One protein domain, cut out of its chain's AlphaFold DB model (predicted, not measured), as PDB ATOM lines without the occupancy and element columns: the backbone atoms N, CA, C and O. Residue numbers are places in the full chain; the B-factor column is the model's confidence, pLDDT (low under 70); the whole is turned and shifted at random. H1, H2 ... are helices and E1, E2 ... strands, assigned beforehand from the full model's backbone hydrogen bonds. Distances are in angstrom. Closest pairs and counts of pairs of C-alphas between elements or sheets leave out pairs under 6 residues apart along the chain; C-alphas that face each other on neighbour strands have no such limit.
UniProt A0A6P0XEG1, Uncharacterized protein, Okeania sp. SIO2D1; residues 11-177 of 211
ATOM      1  N   GLU A  11      54.528   7.308   6.834       52.66
ATOM      2  CA  GLU A  11      54.048   6.021   7.335       52.66
ATOM      3  C   GLU A  11      52.519   6.013   7.430       52.66
ATOM      4  O   GLU A  11      51.889   6.780   8.162       52.66
ATOM      5  N   LEU A  12      51.916   5.157   6.608       56.97
ATOM      6  CA  LEU A  12      50.487   4.894   6.601       56.97
ATOM      7  C   LEU A  12      50.195   3.935   7.743       56.97
ATOM      8  O   LEU A  12      49.967   2.747   7.527       56.97
ATOM      9  N   GLU A  13      50.241   4.457   8.960       80.69
ATOM     10  CA  GLU A  13      49.882   3.688  10.137       80.69
ATOM     11  C   GLU A  13      48.363   3.656  10.259       80.69
ATOM     12  O   GLU A  13      47.698   4.631  10.628       80.69
ATOM     13  N   MET A  14      47.804   2.502   9.917       85.75
ATOM     14  CA  MET A  14      46.427   2.193  10.242       85.75
ATOM     15  C   MET A  14      46.377   1.712  11.690       85.75
ATOM     16  O   MET A  14      47.034   0.738  12.053       85.75
ATOM     17  N   ILE A  15      45.589   2.392  12.517       90.69
ATOM     18  CA  ILE A  15      45.469   2.103  13.944       90.69
ATOM     19  C   ILE A  15      44.066   1.537  14.201       90.69
ATOM     20  O   ILE A  15      43.075   2.201  13.888       90.69
ATOM     21  N   PRO A  16      43.930   0.333  14.776       90.69
ATOM     22  CA  PRO A  16      42.624  -0.241  15.090       90.69
ATOM     23  C   PRO A  16      41.854   0.622  16.101       90.69
ATOM     24  O   PRO A  16      42.415   1.139  17.071       90.69
ATOM     25  N   SER A  17      40.551   0.799  15.876       93.75
ATOM     26  CA  SER A  17      39.700   1.598  16.757       93.75
ATOM     27  C   SER A  17      39.194   0.788  17.958       93.75
ATOM     28  O   SER A  17      39.169  -0.441  17.950       93.75
ATOM     29  N   LYS A  18      38.674   1.483  18.979       92.50
ATOM     30  CA  LYS A  18      38.003   0.844  20.126       92.50
ATOM     31  C   LYS A  18      36.823  -0.044  19.708       92.50
ATOM     32  O   LYS A  18      36.564  -1.047  20.361       92.50
ATOM     33  N   ARG A  19      36.112   0.309  18.628       93.31
ATOM     34  CA  ARG A  19      34.962  -0.469  18.140       93.31
ATOM     35  C   ARG A  19      35.395  -1.821  17.591       93.31
ATOM     36  O   ARG A  19      34.708  -2.800  17.842       93.31
ATOM     37  N   LEU A  20      36.540  -1.877  16.907       93.00
ATOM     38  CA  LEU A  20      37.095  -3.137  16.420       93.00
ATOM     39  C   LEU A  20      37.358  -4.104  17.578       93.00
ATOM     40  O   LEU A  20      36.882  -5.233  17.558       93.00
ATOM     41  N   TYR A  21      38.043  -3.626  18.619       93.75
ATOM     42  CA  TYR A  21      38.320  -4.431  19.809       93.75
ATOM     43  C   TYR A  21      37.045  -4.900  20.516       93.75
ATOM     44  O   TYR A  21      36.981  -6.044  20.953       93.75
ATOM     45  N   LEU A  22      36.013  -4.051  20.595       94.69
ATOM     46  CA  LEU A  22      34.721  -4.436  21.168       94.69
ATOM     47  C   LEU A  22      34.018  -5.528  20.350       94.69
ATOM     48  O   LEU A  22      33.446  -6.440  20.938       94.69
ATOM     49  N   LEU A  23      34.070  -5.457  19.016       94.00
ATOM     50  CA  LEU A  23      33.481  -6.479  18.144       94.00
ATOM     51  C   LEU A  23      34.206  -7.821  18.268       94.00
ATOM     52  O   LEU A  23      33.547  -8.850  18.383       94.00
ATOM     53  N   LEU A  24      35.539  -7.813  18.310       93.75
ATOM     54  CA  LEU A  24      36.333  -9.031  18.517       93.75
ATOM     55  C   LEU A  24      36.075  -9.646  19.902       93.75
ATOM     56  O   LEU A  24      35.866 -10.850  20.022       93.75
ATOM     57  N   LEU A  25      36.002  -8.813  20.948       95.19
ATOM     58  CA  LEU A  25      35.651  -9.270  22.296       95.19
ATOM     59  C   LEU A  25      34.251  -9.895  22.323       95.19
ATOM     60  O   LEU A  25      34.061 -10.942  22.937       95.19
ATOM     61  N   LEU A  26      33.281  -9.295  21.628       94.75
ATOM     62  CA  LEU A  26      31.937  -9.857  21.510       94.75
ATOM     63  C   LEU A  26      31.959 -11.241  20.844       94.75
ATOM     64  O   LEU A  26      31.315 -12.156  21.352       94.75
ATOM     65  N   GLY A  27      32.733 -11.415  19.767       91.62
ATOM     66  CA  GLY A  27      32.937 -12.721  19.131       91.62
ATOM     67  C   GLY A  27      33.463 -13.765  20.118       91.62
ATOM     68  O   GLY A  27      32.899 -14.856  20.232       91.62
ATOM     69  N   MET A  28      34.464 -13.392  20.919       91.88
ATOM     70  CA  MET A  28      35.049 -14.258  21.946       91.88
ATOM     71  C   MET A  28      34.052 -14.645  23.053       91.88
ATOM     72  O   MET A  28      34.108 -15.764  23.556       91.88
ATOM     73  N   VAL A  29      33.126 -13.757  23.426       94.38
ATOM     74  CA  VAL A  29      32.082 -14.040  24.434       94.38
ATOM     75  C   VAL A  29      30.957 -14.911  23.867       94.38
ATOM     76  O   VAL A  29      30.404 -15.746  24.581       94.38
ATOM     77  N   VAL A  30      30.612 -14.742  22.588       92.94
ATOM     78  CA  VAL A  30      29.535 -15.498  21.930       92.94
ATOM     79  C   VAL A  30      29.980 -16.915  21.547       92.94
ATOM     80  O   VAL A  30      29.173 -17.843  21.604       92.94
ATOM     81  N   ALA A  31      31.256 -17.118  21.213       92.50
ATOM     82  CA  ALA A  31      31.770 -18.420  20.783       92.50
ATOM     83  C   ALA A  31      31.513 -19.571  21.792       92.50
ATOM     84  O   ALA A  31      31.011 -20.618  21.367       92.50
ATOM     85  N   PRO A  32      31.734 -19.415  23.115       92.75
ATOM     86  CA  PRO A  32      31.382 -20.439  24.101       92.75
ATOM     87  C   PRO A  32      29.897 -20.813  24.103       92.75
ATOM     88  O   PRO A  32      29.560 -21.982  24.262       92.75
ATOM     89  N   VAL A  33      28.999 -19.848  23.881       93.00
ATOM     90  CA  VAL A  33      27.550 -20.106  23.828       93.00
ATOM     91  C   VAL A  33      27.208 -20.989  22.627       93.00
ATOM     92  O   VAL A  33      26.460 -21.953  22.763       93.00
ATOM     93  N   ILE A  34      27.808 -20.716  21.464       91.12
ATOM     94  CA  ILE A  34      27.648 -21.549  20.262       91.12
ATOM     95  C   ILE A  34      28.218 -22.955  20.496       91.12
ATOM     96  O   ILE A  34      27.606 -23.935  20.077       91.12
ATOM     97  N   ALA A  35      29.352 -23.062  21.196       93.00
ATOM     98  CA  ALA A  35      29.967 -24.351  21.513       93.00
ATOM     99  C   ALA A  35      29.072 -25.222  22.409       93.00
ATOM    100  O   ALA A  35      29.038 -26.433  22.228       93.00
ATOM    101  N   ILE A  36      28.330 -24.610  23.341       93.44
ATOM    102  CA  ILE A  36      27.383 -25.318  24.221       93.44
ATOM    103  C   ILE A  36      26.143 -25.795  23.449       93.44
ATOM    104  O   ILE A  36      25.614 -26.863  23.747       93.44
ATOM    105  N   LEU A  37      25.654 -25.007  22.486       93.12
ATOM    106  CA  LEU A  37      24.411 -25.305  21.760       93.12
ATOM    107  C   LEU A  37      24.591 -26.272  20.584       93.12
ATOM    108  O   LEU A  37      23.645 -26.978  20.238       93.12
ATOM    109  N   PHE A  38      25.763 -26.271  19.951       90.50
ATOM    110  CA  PHE A  38      26.039 -27.054  18.748       90.50
ATOM    111  C   PHE A  38      27.211 -28.009  18.976       90.50
ATOM    112  O   PHE A  38      27.029 -29.102  19.502       90.50
ATOM    113  N   ASP A  39      28.408 -27.600  18.555       93.19
ATOM    114  CA  ASP A  39      29.638 -28.372  18.654       93.19
ATOM    115  C   ASP A  39      30.844 -27.429  18.775       93.19
ATOM    116  O   ASP A  39      30.834 -26.292  18.280       93.19
ATOM    117  N   GLN A  40      31.906 -27.912  19.420       91.94
ATOM    118  CA  GLN A  40      33.125 -27.142  19.639       91.94
ATOM    119  C   GLN A  40      33.853 -26.802  18.329       91.94
ATOM    120  O   GLN A  40      34.347 -25.683  18.189       91.94
ATOM    121  N   GLN A  41      33.913 -27.720  17.359       92.69
ATOM    122  CA  GLN A  41      34.588 -27.470  16.079       92.69
ATOM    123  C   GLN A  41      33.849 -26.403  15.271       92.69
ATOM    124  O   GLN A  41      34.475 -25.484  14.742       92.69
ATOM    125  N   ILE A  42      32.514 -26.479  15.240       92.25
ATOM    126  CA  ILE A  42      31.668 -25.491  14.557       92.25
ATOM    127  C   ILE A  42      31.854 -24.107  15.188       92.25
ATOM    128  O   ILE A  42      32.016 -23.124  14.465       92.25
ATOM    129  N   SER A  43      31.887 -24.026  16.521       93.19
ATOM    130  CA  SER A  43      32.122 -22.766  17.233       93.19
ATOM    131  C   SER A  43      33.480 -22.140  16.893       93.19
ATOM    132  O   SER A  43      33.544 -20.955  16.561       93.19
ATOM    133  N   LEU A  44      34.559 -22.933  16.892       93.38
ATOM    134  CA  LEU A  44      35.898 -22.442  16.549       93.38
ATOM    135  C   LEU A  44      35.982 -21.955  15.097       93.38
ATOM    136  O   LEU A  44      36.566 -20.903  14.838       93.38
ATOM    137  N   MET A  45      35.373 -22.682  14.154       94.44
ATOM    138  CA  MET A  45      35.313 -22.254  12.752       94.44
ATOM    139  C   MET A  45      34.511 -20.961  12.584       94.44
ATOM    140  O   MET A  45      34.933 -20.072  11.846       94.44
ATOM    141  N   ALA A  46      33.376 -20.840  13.278       92.81
ATOM    142  CA  ALA A  46      32.545 -19.642  13.241       92.81
ATOM    143  C   ALA A  46      33.276 -18.421  13.818       92.81
ATOM    144  O   ALA A  46      33.232 -17.352  13.211       92.81
ATOM    145  N   LEU A  47      33.989 -18.586  14.938       94.56
ATOM    146  CA  LEU A  47      34.809 -17.531  15.535       94.56
ATOM    147  C   LEU A  47      35.931 -17.093  14.587       94.56
ATOM    148  O   LEU A  47      36.061 -15.907  14.305       94.56
ATOM    149  N   ALA A  48      36.688 -18.047  14.038       94.94
ATOM    150  CA  ALA A  48      37.768 -17.740  13.104       94.94
ATOM    151  C   ALA A  48      37.252 -17.001  11.859       94.94
ATOM    152  O   ALA A  48      37.854 -16.022  11.417       94.94
ATOM    153  N   LEU A  49      36.112 -17.432  11.308       95.44
ATOM    154  CA  LEU A  49      35.481 -16.759  10.176       95.44
ATOM    155  C   LEU A  49      35.027 -15.340  10.545       95.44
ATOM    156  O   LEU A  49      35.263 -14.406   9.779       95.44
ATOM    157  N   PHE A  50      34.411 -15.167  11.716       95.19
ATOM    158  CA  PHE A  50      33.995 -13.862  12.224       95.19
ATOM    159  C   PHE A  50      35.185 -12.906  12.377       95.19
ATOM    160  O   PHE A  50      35.137 -11.791  11.858       95.19
ATOM    161  N   ASP A  51      36.276 -13.355  13.000       94.38
ATOM    162  CA  ASP A  51      37.477 -12.544  13.208       94.38
ATOM    163  C   ASP A  51      38.109 -12.118  11.878       94.38
ATOM    164  O   ASP A  51      38.457 -10.947  11.703       94.38
ATOM    165  N   VAL A  52      38.201 -13.038  10.909       95.75
ATOM    166  CA  VAL A  52      38.715 -12.740   9.562       95.75
ATOM    167  C   VAL A  52      37.841 -11.701   8.863       95.75
ATOM    168  O   VAL A  52      38.367 -10.734   8.305       95.75
ATOM    169  N   ILE A  53      36.514 -11.850   8.924       95.69
ATOM    170  CA  ILE A  53      35.578 -10.887   8.333       95.69
ATOM    171  C   ILE A  53      35.761  -9.513   8.982       95.69
ATOM    172  O   ILE A  53      35.979  -8.529   8.277       95.69
ATOM    173  N   ILE A  54      35.745  -9.432  10.311       94.75
ATOM    174  CA  ILE A  54      35.863  -8.166  11.040       94.75
ATOM    175  C   ILE A  54      37.212  -7.481  10.781       94.75
ATOM    176  O   ILE A  54      37.247  -6.277  10.515       94.75
ATOM    177  N   CYS A  55      38.314  -8.233  10.775       93.19
ATOM    178  CA  CYS A  55      39.629  -7.691  10.438       93.19
ATOM    179  C   CYS A  55      39.679  -7.195   8.988       93.19
ATOM    180  O   CYS A  55      40.195  -6.106   8.733       93.19
ATOM    181  N   SER A  56      39.097  -7.940   8.040       93.75
ATOM    182  CA  SER A  56      39.040  -7.522   6.633       93.75
ATOM    183  C   SER A  56      38.245  -6.223   6.449       93.75
ATOM    184  O   SER A  56      38.700  -5.318   5.747       93.75
ATOM    185  N   LEU A  57      37.118  -6.077   7.154       94.38
ATOM    186  CA  LEU A  57      36.308  -4.859   7.146       94.38
ATOM    187  C   LEU A  57      37.057  -3.680   7.773       94.38
ATOM    188  O   LEU A  57      36.935  -2.563   7.282       94.38
ATOM    189  N   ALA A  58      37.860  -3.907   8.817       92.56
ATOM    190  CA  ALA A  58      38.675  -2.860   9.430       92.56
ATOM    191  C   ALA A  58      39.778  -2.352   8.491       92.56
ATOM    192  O   ALA A  58      39.975  -1.141   8.365       92.56
ATOM    193  N   VAL A  59      40.462  -3.270   7.799       91.44
ATOM    194  CA  VAL A  59      41.465  -2.929   6.779       91.44
ATOM    195  C   VAL A  59      40.819  -2.146   5.639       91.44
ATOM    196  O   VAL A  59      41.351  -1.119   5.213       91.44
ATOM    197  N   TRP A  60      39.652  -2.599   5.177       92.50
ATOM    198  CA  TRP A  60      38.884  -1.911   4.147       92.50
ATOM    199  C   TRP A  60      38.487  -0.500   4.595       92.50
ATOM    200  O   TRP A  60      38.796   0.469   3.901       92.50
ATOM    201  N   ASP A  61      37.889  -0.358   5.781       92.38
ATOM    202  CA  ASP A  61      37.475   0.927   6.359       92.38
ATOM    203  C   ASP A  61      38.650   1.917   6.408       92.38
ATOM    204  O   ASP A  61      38.557   3.014   5.855       92.38
ATOM    205  N   GLY A  62      39.808   1.510   6.941       89.50
ATOM    206  CA  GLY A  62      41.006   2.358   6.983       89.50
ATOM    207  C   GLY A  62      41.582   2.696   5.601       89.50
ATOM    208  O   GLY A  62      42.076   3.810   5.377       89.50
ATOM    209  N   ALA A  63      41.496   1.773   4.638       88.44
ATOM    210  CA  ALA A  63      41.933   2.010   3.263       88.44
ATOM    211  C   ALA A  63      41.048   3.043   2.542       88.44
ATOM    212  O   ALA A  63      41.585   3.905   1.838       88.44
ATOM    213  N   THR A  64      39.727   3.029   2.770       89.69
ATOM    214  CA  THR A  64      38.790   3.987   2.145       89.69
ATOM    215  C   THR A  64      39.001   5.441   2.578       89.69
ATOM    216  O   THR A  64      38.591   6.362   1.863       89.69
ATOM    217  N   VAL A  65      39.682   5.669   3.707       89.69
ATOM    218  CA  VAL A  65      40.007   7.015   4.197       89.69
ATOM    219  C   VAL A  65      41.031   7.712   3.304       89.69
ATOM    220  O   VAL A  65      40.944   8.921   3.126       89.69
ATOM    221  N   LYS A  66      41.986   6.984   2.702       85.81
ATOM    222  CA  LYS A  66      43.084   7.577   1.907       85.81
ATOM    223  C   LYS A  66      42.609   8.528   0.789       85.81
ATOM    224  O   LYS A  66      43.111   9.649   0.756       85.81
ATOM    225  N   PRO A  67      41.666   8.142  -0.094       86.38
ATOM    226  CA  PRO A  67      41.157   9.043  -1.134       86.38
ATOM    227  C   PRO A  67      40.274  10.184  -0.600       86.38
ATOM    228  O   PRO A  67      40.048  11.156  -1.314       86.38
ATOM    229  N   HIS A  68      39.787  10.092   0.640       87.06
ATOM    230  CA  HIS A  68      38.854  11.049   1.249       87.06
ATOM    231  C   HIS A  68      39.454  11.755   2.472       87.06
ATOM    232  O   HIS A  68      38.740  12.107   3.416       87.06
ATOM    233  N   ARG A  69      40.779  11.929   2.476       90.06
ATOM    234  CA  ARG A  69      41.478  12.655   3.537       90.06
ATOM    235  C   ARG A  69      41.042  14.106   3.559       90.06
ATOM    236  O   ARG A  69      40.930  14.740   2.509       90.06
ATOM    237  N   VAL A  70      40.864  14.632   4.762       92.50
ATOM    238  CA  VAL A  70      40.738  16.077   4.946       92.50
ATOM    239  C   VAL A  70      42.019  16.776   4.494       92.50
ATOM    240  O   VAL A  70      43.128  16.269   4.703       92.50
ATOM    241  N   LYS A  71      41.871  17.948   3.882       92.75
ATOM    242  CA  LYS A  71      43.006  18.838   3.644       92.75
ATOM    243  C   LYS A  71      43.243  19.649   4.905       92.75
ATOM    244  O   LYS A  71      42.297  20.108   5.542       92.75
ATOM    245  N   LEU A  72      44.510  19.804   5.258       93.81
ATOM    246  CA  LEU A  72      44.935  20.525   6.447       93.81
ATOM    247  C   LEU A  72      45.935  21.590   6.037       93.81
ATOM    248  O   LEU A  72      46.869  21.300   5.288       93.81
ATOM    249  N   ALA A  73      45.759  22.793   6.564       92.31
ATOM    250  CA  ALA A  73      46.706  23.882   6.395       92.31
ATOM    251  C   ALA A  73      46.823  24.659   7.706       92.31
ATOM    252  O   ALA A  73      45.812  25.055   8.287       92.31
ATOM    253  N   ARG A  74      48.052  24.895   8.177       92.88
ATOM    254  CA  ARG A  74      48.274  25.880   9.242       92.88
ATOM    255  C   ARG A  74      48.217  27.266   8.617       92.88
ATOM    256  O   ARG A  74      48.827  27.480   7.567       92.88
ATOM    257  N   TYR A  75      47.532  28.198   9.267       90.94
ATOM    258  CA  TYR A  75      47.693  29.603   8.912       90.94
ATOM    259  C   TYR A  75      49.152  30.038   9.146       90.94
ATOM    260  O   TYR A  75      49.828  29.463  10.011       90.94
ATOM    261  N   PRO A  76      49.665  31.016   8.375       86.62
ATOM    262  CA  PRO A  76      50.996  31.567   8.597       86.62
ATOM    263  C   PRO A  76      51.158  32.017  10.047       86.62
ATOM    264  O   PRO A  76      50.293  32.701  10.593       86.62
ATOM    265  N   LEU A  77      52.253  31.597  10.678       86.88
ATOM    266  CA  LEU A  77      52.533  31.961  12.059       86.88
ATOM    267  C   LEU A  77      53.174  33.348  12.094       86.88
ATOM    268  O   LEU A  77      54.327  33.530  11.701       86.88
ATOM    269  N   ASP A  78      52.410  34.323  12.576       82.88
ATOM    270  CA  ASP A  78      52.912  35.667  12.838       82.88
ATOM    271  C   ASP A  78      53.883  35.687  14.031       82.88
ATOM    272  O   ASP A  78      54.090  34.704  14.745       82.88
ATOM    273  N   LYS A  79      54.495  36.853  14.264       86.88
ATOM    274  CA  LYS A  79      55.393  37.077  15.402       86.88
ATOM    275  C   LYS A  79      54.661  36.813  16.717       86.88
ATOM    276  O   LYS A  79      53.750  37.556  17.082       86.88
ATOM    277  N   LEU A  80      55.119  35.804  17.450       89.25
ATOM    278  CA  LEU A  80      54.567  35.457  18.755       89.25
ATOM    279  C   LEU A  80      55.128  36.388  19.828       89.25
ATOM    280  O   LEU A  80      56.248  36.888  19.727       89.25
ATOM    281  N   SER A  81      54.347  36.610  20.875       88.81
ATOM    282  CA  SER A  81      54.749  37.398  22.038       88.81
ATOM    283  C   SER A  81      55.063  36.484  23.219       88.81
ATOM    284  O   SER A  81      54.286  35.579  23.525       88.81
ATOM    285  N   ILE A  82      56.180  36.750  23.896       90.69
ATOM    286  CA  ILE A  82      56.578  36.062  25.134       90.69
ATOM    287  C   ILE A  82      55.579  36.320  26.274       90.69
ATOM    288  O   ILE A  82      55.072  37.438  26.407       90.69
ATOM    289  N   GLY A  83      55.324  35.309  27.108       84.81
ATOM    290  CA  GLY A  83      54.539  35.445  28.341       84.81
ATOM    291  C   GLY A  83      53.060  35.786  28.137       84.81
ATOM    292  O   GLY A  83      52.416  36.307  29.050       84.81
ATOM    293  N   ARG A  84      52.512  35.526  26.945       85.50
ATOM    294  CA  ARG A  84      51.077  35.632  26.662       85.50
ATOM    295  C   ARG A  84      50.589  34.502  25.774       85.50
ATOM    296  O   ARG A  84      51.369  33.881  25.055       85.50
ATOM    297  N   ASP A  85      49.280  34.317  25.781       89.25
ATOM    298  CA  ASP A  85      48.610  33.388  24.886       89.25
ATOM    299  C   ASP A  85      48.628  33.939  23.458       89.25
ATOM    300  O   ASP A  85      48.201  35.066  23.196       89.25
ATOM    301  N   ASN A  86      49.139  33.131  22.535       90.38
ATOM    302  CA  ASN A  86      49.134  33.403  21.107       90.38
ATOM    303  C   ASN A  86      48.239  32.375  20.413       90.38
ATOM    304  O   ASN A  86      48.380  31.172  20.641       90.38
ATOM    305  N   HIS A  87      47.333  32.848  19.561       92.12
ATOM    306  CA  HIS A  87      46.383  32.000  18.851       92.12
ATOM    307  C   HIS A  87      47.036  31.361  17.627       92.12
ATOM    308  O   HIS A  87      47.574  32.058  16.770       92.12
ATOM    309  N   ILE A  88      46.936  30.040  17.530       92.94
ATOM    310  CA  ILE A  88      47.348  29.274  16.361       92.94
ATOM    311  C   ILE A  88      46.113  28.647  15.733       92.94
ATOM    312  O   ILE A  88      45.379  27.931  16.413       92.94
ATOM    313  N   THR A  89      45.901  28.894  14.440       93.38
ATOM    314  CA  THR A  89      44.738  28.392  13.700       93.38
ATOM    315  C   THR A  89      45.162  27.378  12.641       93.38
ATOM    316  O   THR A  89      46.079  27.613  11.848       93.38
ATOM    317  N   ILE A  90      44.459  26.250  12.611       93.81
ATOM    318  CA  ILE A  90      44.581  25.204  11.597       93.81
ATOM    319  C   ILE A  90      43.257  25.134  10.839       93.81
ATOM    320  O   ILE A  90      42.202  24.916  11.433       93.81
ATOM    321  N   SER A  91      43.320  25.316   9.524       94.81
ATOM    322  CA  SER A  91      42.191  25.115   8.623       94.81
ATOM    323  C   SER A  91      42.071  23.639   8.260       94.81
ATOM    324  O   SER A  91      43.063  22.981   7.922       94.81
ATOM    325  N   VAL A  92      40.845  23.130   8.334       95.44
ATOM    326  CA  VAL A  92      40.473  21.770   7.965       95.44
ATOM    327  C   VAL A  92      39.371  21.826   6.920       95.44
ATOM    328  O   VAL A  92      38.274  22.296   7.204       95.44
ATOM    329  N   GLU A  93      39.629  21.284   5.736       94.06
ATOM    330  CA  GLU A  93      38.643  21.187   4.656       94.06
ATOM    331  C   GLU A  93      38.293  19.717   4.412       94.06
ATOM    332  O   GLU A  93      39.171  18.881   4.158       94.06
ATOM    333  N   SER A  94      37.003  19.388   4.486       93.38
ATOM    334  CA  SER A  94      36.498  18.056   4.162       93.38
ATOM    335  C   SER A  94      36.103  17.940   2.690       93.38
ATOM    336  O   SER A  94      35.675  18.892   2.039       93.38
ATOM    337  N   GLY A  95      36.223  16.721   2.163       89.38
ATOM    338  CA  GLY A  95      35.655  16.361   0.867       89.38
ATOM    339  C   GLY A  95      34.184  15.947   0.974       89.38
ATOM    340  O   GLY A  95      33.441  16.378   1.847       89.38
ATOM    341  N   LYS A  96      33.766  15.015   0.114       87.62
ATOM    342  CA  LYS A  96      32.363  14.577  -0.022       87.62
ATOM    343  C   LYS A  96      31.787  13.798   1.168       87.62
ATOM    344  O   LYS A  96      30.594  13.506   1.169       87.62
ATOM    345  N   HIS A  97      32.606  13.427   2.147       88.88
ATOM    346  CA  HIS A  97      32.188  12.628   3.296       88.88
ATOM    347  C   HIS A  97      32.478  13.361   4.599       88.88
ATOM    348  O   HIS A  97      33.447  14.112   4.703       88.88
ATOM    349  N   ARG A  98      31.652  13.080   5.608       92.00
ATOM    350  CA  ARG A  98      31.872  13.528   6.980       92.00
ATOM    351  C   ARG A  98      33.170  12.923   7.505       92.00
ATOM    352  O   ARG A  98      33.377  11.714   7.390       92.00
ATOM    353  N   ALA A  99      34.012  13.746   8.119       92.94
ATOM    354  CA  ALA A  99      35.302  13.325   8.650       92.94
ATOM    355  C   ALA A  99      35.365  13.568  10.159       92.94
ATOM    356  O   ALA A  99      35.161  14.684  10.626       92.94
ATOM    357  N   ASN A 100      35.664  12.520  10.927       94.88
ATOM    358  CA  ASN A 100      36.007  12.651  12.341       94.88
ATOM    359  C   ASN A 100      37.526  12.590  12.469       94.88
ATOM    360  O   ASN A 100      38.133  11.584  12.092       94.88
ATOM    361  N   ILE A 101      38.120  13.675  12.952       94.75
ATOM    362  CA  ILE A 101      39.559  13.880  12.932       94.75
ATOM    363  C   ILE A 101      40.113  14.224  14.307       94.75
ATOM    364  O   ILE A 101      39.461  14.858  15.136       94.75
ATOM    365  N   ILE A 102      41.359  13.820  14.512       95.19
ATOM    366  CA  ILE A 102      42.190  14.181  15.649       95.19
ATOM    367  C   ILE A 102      43.498  14.726  15.083       95.19
ATOM    368  O   ILE A 102      44.173  14.048  14.307       95.19
ATOM    369  N   LEU A 103      43.852  15.943  15.463       94.31
ATOM    370  CA  LEU A 103      45.059  16.630  15.036       94.31
ATOM    371  C   LEU A 103      46.000  16.810  16.219       94.31
ATOM    372  O   LEU A 103      45.581  17.132  17.334       94.31
ATOM    373  N   HIS A 104      47.281  16.640  15.937       93.00
ATOM    374  CA  HIS A 104      48.373  16.986  16.823       93.00
ATOM    375  C   HIS A 104      49.323  17.892  16.055       93.00
ATOM    376  O   HIS A 104      49.906  17.487  15.044       93.00
ATOM    377  N   ASP A 105      49.494  19.106  16.554       91.19
ATOM    378  CA  ASP A 105      50.462  20.039  16.007       91.19
ATOM    379  C   ASP A 105      51.806  19.878  16.727       91.19
ATOM    380  O   ASP A 105      51.841  19.663  17.936       91.19
ATOM    381  N   ASP A 106      52.905  19.898  15.985       91.62
ATOM    382  CA  ASP A 106      54.251  19.668  16.512       91.62
ATOM    383  C   ASP A 106      54.906  21.014  16.840       91.62
ATOM    384  O   ASP A 106      55.745  21.529  16.100       91.62
ATOM    385  N   TYR A 107      54.415  21.653  17.899       91.44
ATOM    386  CA  TYR A 107      54.942  22.922  18.399       91.44
ATOM    387  C   TYR A 107      56.242  22.713  19.203       91.44
ATOM    388  O   TYR A 107      56.484  21.611  19.701       91.44
ATOM    389  N   PRO A 108      57.078  23.757  19.369       90.25
ATOM    390  CA  PRO A 108      58.304  23.670  20.162       90.25
ATOM    391  C   PRO A 108      58.029  23.178  21.594       90.25
ATOM    392  O   PRO A 108      57.139  23.722  22.254       90.25
ATOM    393  N   PRO A 109      58.777  22.187  22.109       87.50
ATOM    394  CA  PRO A 109      58.487  21.556  23.399       87.50
ATOM    395  C   PRO A 109      58.613  22.516  24.588       87.50
ATOM    396  O   PRO A 109      58.112  22.222  25.670       87.50
ATOM    397  N   GLU A 110      59.276  23.660  24.408       87.88
ATOM    398  CA  GLU A 110      59.399  24.693  25.434       87.88
ATOM    399  C   GLU A 110      58.130  25.538  25.611       87.88
ATOM    400  O   GLU A 110      58.095  26.380  26.505       87.88
ATOM    401  N   PHE A 111      57.117  25.389  24.751       89.56
ATOM    402  CA  PHE A 111      55.912  26.216  24.804       89.56
ATOM    403  C   PHE A 111      54.839  25.556  25.668       89.56
ATOM    404  O   PHE A 111      54.475  24.397  25.466       89.56
ATOM    405  N   ALA A 112      54.265  26.323  26.596       88.12
ATOM    406  CA  ALA A 112      53.060  25.901  27.295       88.12
ATOM    407  C   ALA A 112      51.858  26.002  26.343       88.12
ATOM    408  O   ALA A 112      51.741  26.963  25.582       88.12
ATOM    409  N   THR A 113      50.954  25.020  26.361       89.00
ATOM    410  CA  THR A 113      49.797  24.991  25.448       89.00
ATOM    411  C   THR A 113      48.507  24.686  26.185       89.00
ATOM    412  O   THR A 113      48.510  23.945  27.168       89.00
ATOM    413  N   SER A 114      47.397  25.248  25.705       84.50
ATOM    414  CA  SER A 114      46.070  24.976  26.271       84.50
ATOM    415  C   SER A 114      45.525  23.604  25.868       84.50
ATOM    416  O   SER A 114      44.791  22.979  26.631       84.50
ATOM    417  N   SER A 115      45.889  23.120  24.678       83.12
ATOM    418  CA  SER A 115      45.484  21.814  24.171       83.12
ATOM    419  C   SER A 115      46.593  21.164  23.342       83.12
ATOM    420  O   SER A 115      47.070  21.704  22.349       83.12
ATOM    421  N   THR A 116      46.978  19.949  23.730       82.06
ATOM    422  CA  THR A 116      47.942  19.124  22.980       82.06
ATOM    423  C   THR A 116      47.281  18.394  21.806       82.06
ATOM    424  O   THR A 116      47.945  17.879  20.911       82.06
ATOM    425  N   THR A 117      45.951  18.282  21.805       89.62
ATOM    426  CA  THR A 117      45.209  17.507  20.808       89.62
ATOM    427  C   THR A 117      43.896  18.193  20.468       89.62
ATOM    428  O   THR A 117      43.114  18.529  21.356       89.62
ATOM    429  N   LEU A 118      43.640  18.361  19.171       92.19
ATOM    430  CA  LEU A 118      42.427  18.982  18.641       92.19
ATOM    431  C   LEU A 118      41.562  17.912  17.988       92.19
ATOM    432  O   LEU A 118      42.010  17.235  17.069       92.19
ATOM    433  N   SER A 119      40.331  17.741  18.463       93.81
ATOM    434  CA  SER A 119      39.375  16.791  17.882       93.81
ATOM    435  C   SER A 119      38.217  17.545  17.245       93.81
ATOM    436  O   SER A 119      37.682  18.466  17.858       93.81
ATOM    437  N   ALA A 120      37.824  17.153  16.035       93.25
ATOM    438  CA  ALA A 120      36.745  17.808  15.309       93.25
ATOM    439  C   ALA A 120      35.968  16.833  14.428       93.25
ATOM    440  O   ALA A 120      36.492  15.828  13.942       93.25
ATOM    441  N   ILE A 121      34.701  17.165  14.208       94.56
ATOM    442  CA  ILE A 121      33.821  16.481  13.271       94.56
ATOM    443  C   ILE A 121      33.493  17.495  12.187       94.56
ATOM    444  O   ILE A 121      32.776  18.456  12.450       94.56
ATOM    445  N   VAL A 122      34.026  17.270  10.990       93.31
ATOM    446  CA  VAL A 122      33.852  18.162   9.845       93.31
ATOM    447  C   VAL A 122      32.787  17.574   8.930       93.31
ATOM    448  O   VAL A 122      32.908  16.435   8.464       93.31
ATOM    449  N   GLU A 123      31.727  18.341   8.696       94.25
ATOM    450  CA  GLU A 123      30.621  17.943   7.824       94.25
ATOM    451  C   GLU A 123      31.059  17.906   6.352       94.25
ATOM    452  O   GLU A 123      32.052  18.547   6.010       94.25
ATOM    453  N   PRO A 124      30.379  17.161   5.463       92.06
ATOM    454  CA  PRO A 124      30.759  17.060   4.053       92.06
ATOM    455  C   PRO A 124      30.861  18.419   3.345       92.06
ATOM    456  O   PRO A 124      29.990  19.270   3.507       92.06
ATOM    457  N   ASN A 125      31.880  18.581   2.499       92.06
ATOM    458  CA  ASN A 125      32.161  19.777   1.696       92.06
ATOM    459  C   ASN A 125      32.173  21.074   2.525       92.06
ATOM    460  O   ASN A 125      31.679  22.108   2.074       92.06
ATOM    461  N   SER A 126      32.701  21.007   3.747       92.88
ATOM    462  CA  SER A 126      32.782  22.149   4.654       92.88
ATOM    463  C   SER A 126      34.224  22.427   5.058       92.88
ATOM    464  O   SER A 126      35.096  21.556   4.999       92.88
ATOM    465  N   SER A 127      34.467  23.675   5.448       93.06
ATOM    466  CA  SER A 127      35.727  24.105   6.035       93.06
ATOM    467  C   SER A 127      35.481  24.501   7.481       93.06
ATOM    468  O   SER A 127      34.504  25.190   7.785       93.06
ATOM    469  N   GLN A 128      36.356  24.046   8.368       94.50
ATOM    470  CA  GLN A 128      36.321  24.347   9.786       94.50
ATOM    471  C   GLN A 128      37.704  24.799  10.246       94.50
ATOM    472  O   GLN A 128      38.725  24.222   9.876       94.50
ATOM    473  N   GLU A 129      37.728  25.820  11.093       94.81
ATOM    474  CA  GLU A 129      38.949  26.316  11.713       94.81
ATOM    475  C   GLU A 129      39.054  25.801  13.145       94.81
ATOM    476  O   GLU A 129      38.095  25.848  13.918       94.81
ATOM    477  N   LEU A 130      40.231  25.283  13.489       93.50
ATOM    478  CA  LEU A 130      40.558  24.813  14.826       93.50
ATOM    479  C   LEU A 130      41.659  25.695  15.393       93.50
ATOM    480  O   LEU A 130      42.756  25.760  14.838       93.50
ATOM    481  N   THR A 131      41.360  26.356  16.507       92.81
ATOM    482  CA  THR A 131      42.276  27.290  17.159       92.81
ATOM    483  C   THR A 131      42.716  26.753  18.515       92.81
ATOM    484  O   THR A 131      41.905  26.237  19.283       92.81
ATOM    485  N   TYR A 132      44.004  26.894  18.820       93.44
ATOM    486  CA  TYR A 132      44.585  26.604  20.131       93.44
ATOM    487  C   TYR A 132      45.561  27.703  20.541       93.44
ATOM    488  O   TYR A 132      45.918  28.554  19.725       93.44
ATOM    489  N   HIS A 133      45.945  27.731  21.818       92.69
ATOM    490  CA  HIS A 133      46.832  28.767  22.345       92.69
ATOM    491  C   HIS A 133      48.189  28.180  22.707       92.69
ATOM    492  O   HIS A 133      48.268  27.103  23.307       92.69
ATOM    493  N   VAL A 134      49.236  28.938  22.389       93.12
ATOM    494  CA  VAL A 134      50.606  28.688  22.844       93.12
ATOM    495  C   VAL A 134      51.114  29.872  23.659       93.12
ATOM    496  O   VAL A 134      50.852  31.031  23.326       93.12
ATOM    497  N   ASN A 135      51.873  29.582  24.706       92.25
ATOM    498  CA  ASN A 135      52.484  30.564  25.584       92.25
ATOM    499  C   ASN A 135      53.997  30.284  25.665       92.25
ATOM    500  O   ASN A 135      54.411  29.308  26.295       92.25
ATOM    501  N   PRO A 136      54.821  31.063  24.942       91.56
ATOM    502  CA  PRO A 136      56.263  30.881  24.940       91.56
ATOM    503  C   PRO A 136      56.923  31.614  26.117       91.56
ATOM    504  O   PRO A 136      56.714  32.814  26.312       91.56
ATOM    505  N   ASP A 137      57.810  30.916  26.828       89.81
ATOM    506  CA  ASP A 137      58.531  31.446  27.999       89.81
ATOM    507  C   ASP A 137      59.875  32.106  27.657       89.81
ATOM    508  O   ASP A 137      60.500  32.762  28.494       89.81
ATOM    509  N   LYS A 138      60.367  31.914  26.427       88.06
ATOM    510  CA  LYS A 138      61.679  32.398  25.980       88.06
ATOM    511  C   LYS A 138      61.567  33.122  24.644       88.06
ATOM    512  O   LYS A 138      60.839  32.712  23.747       88.06
ATOM    513  N   ARG A 139      62.349  34.194  24.503       89.31
ATOM    514  CA  ARG A 139      62.565  34.898  23.232       89.31
ATOM    515  C   ARG A 139      63.503  34.080  22.345       89.31
ATOM    516  O   ARG A 139      64.508  33.570  22.835       89.31
ATOM    517  N   GLY A 140      63.253  34.078  21.040       89.50
ATOM    518  CA  GLY A 140      64.145  33.459  20.065       89.50
ATOM    519  C   GLY A 140      63.437  33.106  18.769       89.50
ATOM    520  O   GLY A 140      62.279  33.464  18.568       89.50
ATOM    521  N   GLU A 141      64.147  32.399  17.901       92.12
ATOM    522  CA  GLU A 141      63.559  31.725  16.748       92.12
ATOM    523  C   GLU A 141      63.352  30.256  17.100       92.12
ATOM    524  O   GLU A 141      64.272  29.597  17.584       92.12
ATOM    525  N   PHE A 142      62.150  29.753  16.851       92.62
ATOM    526  CA  PHE A 142      61.771  28.378  17.135       92.62
ATOM    527  C   PHE A 142      61.291  27.700  15.860       92.62
ATOM    528  O   PHE A 142      60.703  28.337  14.984       92.62
ATOM    529  N   GLN A 143      61.554  26.402  15.758       91.88
ATOM    530  CA  GLN A 143      61.109  25.594  14.632       91.88
ATOM    531  C   GLN A 143      59.797  24.915  14.984       91.88
ATOM    532  O   GLN A 143      59.722  24.148  15.941       91.88
ATOM    533  N   TRP A 144      58.772  25.188  14.189       92.81
ATOM    534  CA  TRP A 144      57.546  24.414  14.216       92.81
ATOM    535  C   TRP A 144      57.715  23.175  13.351       92.81
ATOM    536  O   TRP A 144      58.222  23.251  12.227       92.81
ATOM    537  N   GLY A 145      57.253  22.043  13.852       92.31
ATOM    538  CA  GLY A 145      57.201  20.797  13.115       92.31
ATOM    539  C   GLY A 145      55.960  20.679  12.232       92.31
ATOM    540  O   GLY A 145      55.231  21.637  11.932       92.31
ATOM    541  N   ASN A 146      55.740  19.450  11.790       93.50
ATOM    542  CA  ASN A 146      54.651  19.074  10.900       93.50
ATOM    543  C   ASN A 146      53.355  18.799  11.668       93.50
ATOM    544  O   ASN A 146      53.370  18.463  12.848       93.50
ATOM    545  N   ILE A 147      52.224  18.828  10.969       92.44
ATOM    546  CA  ILE A 147      50.940  18.454  11.566       92.44
ATOM    547  C   ILE A 147      50.758  16.946  11.423       92.44
ATOM    548  O   ILE A 147      50.841  16.405  10.320       92.44
ATOM    549  N   ARG A 148      50.475  16.254  12.527       93.69
ATOM    550  CA  ARG A 148      50.046  14.852  12.512       93.69
ATOM    551  C   ARG A 148      48.532  14.798  12.607       93.69
ATOM    552  O   ARG A 148      47.934  15.420  13.480       93.69
ATOM    553  N   ALA A 149      47.919  14.038  11.716       93.56
ATOM    554  CA  ALA A 149      46.478  13.907  11.638       93.56
ATOM    555  C   ALA A 149      46.068  12.442  11.704       93.56
ATOM    556  O   ALA A 149      46.733  11.558  11.160       93.56
ATOM    557  N   ARG A 150      44.946  12.199  12.372       94.50
ATOM    558  CA  ARG A 150      44.250  10.918  12.403       94.50
ATOM    559  C   ARG A 150      42.816  11.146  11.974       94.50
ATOM    560  O   ARG A 150      42.158  12.028  12.512       94.50
ATOM    561  N   GLN A 151      42.319  10.337  11.049       94.62
ATOM    562  CA  GLN A 151      40.919  10.356  10.626       94.62
ATOM    563  C   GLN A 151      40.308   8.980  10.827       94.62
ATOM    564  O   GLN A 151      40.899   7.966  10.458       94.62
ATOM    565  N   LEU A 152      39.130   8.955  11.436       94.62
ATOM    566  CA  LEU A 152      38.368   7.736  11.643       94.62
ATOM    567  C   LEU A 152      37.699   7.317  10.327       94.62
ATOM    568  O   LEU A 152      37.152   8.164   9.616       94.62
ATOM    569  N   GLY A 153      37.719   6.019  10.025       91.75
ATOM    570  CA  GLY A 153      36.952   5.439   8.925       91.75
ATOM    571  C   GLY A 153      35.444   5.648   9.077       91.75
ATOM    572  O   GLY A 153      34.947   5.985  10.155       91.75
ATOM    573  N   GLN A 154      34.694   5.463   7.990       90.00
ATOM    574  CA  GLN A 154      33.248   5.717   7.982       90.00
ATOM    575  C   GLN A 154      32.494   4.751   8.900       90.00
ATOM    576  O   GLN A 154      31.529   5.143   9.559       90.00
ATOM    577  N   TRP A 155      32.956   3.502   8.989       89.88
ATOM    578  CA  TRP A 155      32.401   2.507   9.915       89.88
ATOM    579  C   TRP A 155      32.993   2.645  11.324       89.88
ATOM    580  O   TRP A 155      32.426   2.189  12.322       89.88
ATOM    581  N   GLY A 156      34.109   3.363  11.426       91.56
ATOM    582  CA  GLY A 156      34.805   3.637  12.667       91.56
ATOM    583  C   GLY A 156      35.505   2.413  13.232       91.56
ATOM    584  O   GLY A 156      35.604   2.289  14.451       91.56
ATOM    585  N   LEU A 157      35.975   1.519  12.364       92.31
ATOM    586  CA  LEU A 157      36.726   0.313  12.716       92.31
ATOM    587  C   LEU A 157      38.232   0.580  12.751       92.31
ATOM    588  O   LEU A 157      38.942  -0.002  13.570       92.31
ATOM    589  N   ALA A 158      38.709   1.505  11.920       93.75
ATOM    590  CA  ALA A 158      40.114   1.875  11.866       93.75
ATOM    591  C   ALA A 158      40.308   3.394  11.824       93.75
ATOM    592  O   ALA A 158      39.515   4.143  11.252       93.75
ATOM    593  N   TRP A 159      41.395   3.842  12.437       93.44
ATOM    594  CA  TRP A 159      41.956   5.172  12.271       93.44
ATOM    595  C   TRP A 159      43.037   5.118  11.204       93.44
ATOM    596  O   TRP A 159      43.875   4.220  11.206       93.44
ATOM    597  N   GLN A 160      43.049   6.110  10.328       92.62
ATOM    598  CA  GLN A 160      44.140   6.325   9.394       92.62
ATOM    599  C   GLN A 160      44.990   7.491   9.886       92.62
ATOM    600  O   GLN A 160      44.460   8.591  10.054       92.62
ATOM    601  N   GLN A 161      46.287   7.264  10.098       92.75
ATOM    602  CA  GLN A 161      47.247   8.304  10.469       92.75
ATOM    603  C   GLN A 161      48.052   8.765   9.249       92.75
ATOM    604  O   GLN A 161      48.368   7.981   8.352       92.75
ATOM    605  N   TRP A 162      48.363  10.059   9.197       92.00
ATOM    606  CA  TRP A 162      49.343  10.619   8.269       92.00
ATOM    607  C   TRP A 162      49.924  11.924   8.818       92.00
ATOM    608  O   TRP A 162      49.428  12.498   9.790       92.00
ATOM    609  N   GLN A 163      50.978  12.401   8.167       92.25
ATOM    610  CA  GLN A 163      51.633  13.662   8.483       92.25
ATOM    611  C   GLN A 163      51.501  14.623   7.301       92.25
ATOM    612  O   GLN A 163      51.617  14.219   6.143       92.25
ATOM    613  N   VAL A 164      51.241  15.892   7.599       91.06
ATOM    614  CA  VAL A 164      51.186  16.980   6.624       91.06
ATOM    615  C   VAL A 164      52.408  17.871   6.834       91.06
ATOM    616  O   VAL A 164      52.598  18.369   7.951       91.06
ATOM    617  N   PRO A 165      53.247  18.071   5.800       90.31
ATOM    618  CA  PRO A 165      54.399  18.952   5.899       90.31
ATOM    619  C   PRO A 165      53.921  20.390   6.118       90.31
ATOM    620  O   PRO A 165      53.268  20.979   5.261       90.31
ATOM    621  N   ALA A 166      54.221  20.929   7.296       89.81
ATOM    622  CA  ALA A 166      53.813  22.269   7.728       89.81
ATOM    623  C   ALA A 166      54.880  22.913   8.630       89.81
ATOM    624  O   ALA A 166      54.581  23.776   9.463       89.81
ATOM    625  N   SER A 167      56.126  22.450   8.495       91.06
ATOM    626  CA  SER A 167      57.244  22.991   9.248       91.06
ATOM    627  C   SER A 167      57.523  24.427   8.817       91.06
ATOM    628  O   SER A 167      57.557  24.735   7.626       91.06
ATOM    629  N   GLN A 168      57.681  25.310   9.798       92.19
ATOM    630  CA  GLN A 168      57.970  26.722   9.579       92.19
ATOM    631  C   GLN A 168      58.731  27.285  10.776       92.19
ATOM    632  O   GLN A 168      58.544  26.834  11.906       92.19
ATOM    633  N   GLN A 169      59.560  28.293  10.533       91.62
ATOM    634  CA  GLN A 169      60.305  28.979  11.579       91.62
ATOM    635  C   GLN A 169      59.511  30.186  12.084       91.62
ATOM    636  O   GLN A 169      58.980  30.957  11.286       91.62
ATOM    637  N   VAL A 170      59.450  30.366  13.404       91.19
ATOM    638  CA  VAL A 170      58.669  31.434  14.042       91.19
ATOM    639  C   VAL A 170      59.519  32.190  15.048       91.19
ATOM    640  O   VAL A 170      60.186  31.596  15.894       91.19
ATOM    641  N   ALA A 171      59.471  33.517  14.975       90.81
ATOM    642  CA  ALA A 171      60.166  34.389  15.908       90.81
ATOM    643  C   ALA A 171      59.246  34.804  17.066       90.81
ATOM    644  O   ALA A 171      58.174  35.378  16.853       90.81
ATOM    645  N   VAL A 172      59.704  34.563  18.294       90.19
ATOM    646  CA  VAL A 172      59.081  35.034  19.536       90.19
ATOM    647  C   VAL A 172      59.758  36.334  19.958       90.19
ATOM    648  O   VAL A 172      60.958  36.357  20.250       90.19
ATOM    649  N   TYR A 173      58.990  37.417  20.019       86.06
ATOM    650  CA  TYR A 173      59.442  38.741  20.432       86.06
ATOM    651  C   TYR A 173      58.977  39.084  21.856       86.06
ATOM    652  O   TYR A 173      57.980  38.545  22.343       86.06
ATOM    653  N   PRO A 174      59.683  40.002  22.544       78.50
ATOM    654  CA  PRO A 174      59.147  40.621  23.747       78.50
ATOM    655  C   PRO A 174      57.828  41.326  23.425       78.50
ATOM    656  O   PRO A 174      57.677  41.890  22.340       78.50
ATOM    657  N   ASP A 175      56.883  41.319  24.364       69.88
ATOM    658  CA  ASP A 175      55.619  42.028  24.197       69.88
ATOM    659  C   ASP A 175      55.845  43.552  24.162       69.88
ATOM    660  O   ASP A 175      55.892  44.240  25.183       69.88
ATOM    661  N   LEU A 176      56.002  44.097  22.956       60.62
ATOM    662  CA  LEU A 176      56.189  45.533  22.744       60.62
ATOM    663  C   LEU A 176      54.869  46.322  22.828       60.62
ATOM    664  O   LEU A 176      54.907  47.555  22.890       60.62
ATOM    665  N   LEU A 177      53.707  45.653  22.843       56.62
ATOM    666  CA  LEU A 177      52.405  46.323  22.949       56.62
ATOM    667  C   LEU A 177      52.171  46.852  24.371       56.62
ATOM    668  O   LEU A 177      51.693  47.979  24.529       56.62
TER     669      LEU A 177
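Overview. This is residues 11 to 177 of the 211 residues of an uncharacterized protein of Okeania sp. SIO2D1 (UniProt A0A6P0XEG1). A long hairpin of two helices, H1 and H2, makes one end of a rod, and the rest is a twisted body of strands in which two sheets lie partly face to face. The inner end of H2 packs on the larger sheet, and the ribbon E8 with E11 makes the other end of the rod. The 167 printed residues run E1 H1 H2, then E2 to E11: two named helices and eleven named strands, mixed in class. The sheets E1 - E10 - E9 - E4 - E6, E2 - E3 - E7 - E5 and E8 - E11 are antiparallel. The whole is loose, with a radius of gyration of the C-alphas of 22.0 A and spans of 79 by 32 by 23 A.

Along the chain. Find C-alpha 14 at (46.427, 2.193, 10.242), where E1, residues 14 to 16, begins. H1 spans residues 18 to 37, 29.5 A, and H2 residues 40 to 68, 42.8 A, ending at C-alpha 68, (38.854, 11.049, 1.249). Read on through E2, 71 to 74; E3, 86 to 93, 23.0 A; E4, 99 to 105; E5, 111 to 113; E6, 118 to 122; and E7, 127 to 136, 28.7 A. Then come E8, 140 to 144; E9, 147 to 152; E10, 158 to 164; and E11, 168 to 173, ending at (59.442, 38.741, 20.432).

Arrangement. In the strongly twisted five-strand sheet, look for N 15 and O 159 at 2.8 A between E1 and E10, N 162 and O 149 at 3.0 A in the hairpin E9 and E10, N 102 and O 150 at 2.8 A between E9 and E4, and N 101 and O 120 at 2.9 A between E4 and E6. H2 is on one face of it, two layers of helix and sheet, at a height over the sheet of 8.4 A; its closest C-alpha pair with E10 is Gly 62 and Ala 158, 5.0 A. H1 and H2, a helical hairpin, touch at a shallow tilt of 17 degrees, opposite ways, closest at the C-alphas of Ala 35 and Ser 43, 5.0 A. Their O i to N i+4 pairs within hydrogen-bond range are 14 of 16 in H1 and 21 of 25 in H2. The curled sheet has N 73 and O 91 at 3.0 A in the hairpin E2 and E3, N 88 and O 132 at 2.8 A between E3 and E7, and N 135 and O 112 at 2.8 A between E7 and E5. These two sheets form a sandwich, two sheets face to face, their facing parts 9.8 A centre to centre. E8 runs on into E9 at 31 degrees and pairs with E11, N 142 and O 170 at 2.9 A.

Size, cuts and confidence. The C-alphas of Phe 38 and Leu 176, the two farthest apart, are 78.7 A apart. The printed part has no cut, and E2 to E3, 11 residues, is its one long link. Look at residues 11 to 12 and 175 to 177 for pLDDT under 70; the mean of the printed part is 90.6.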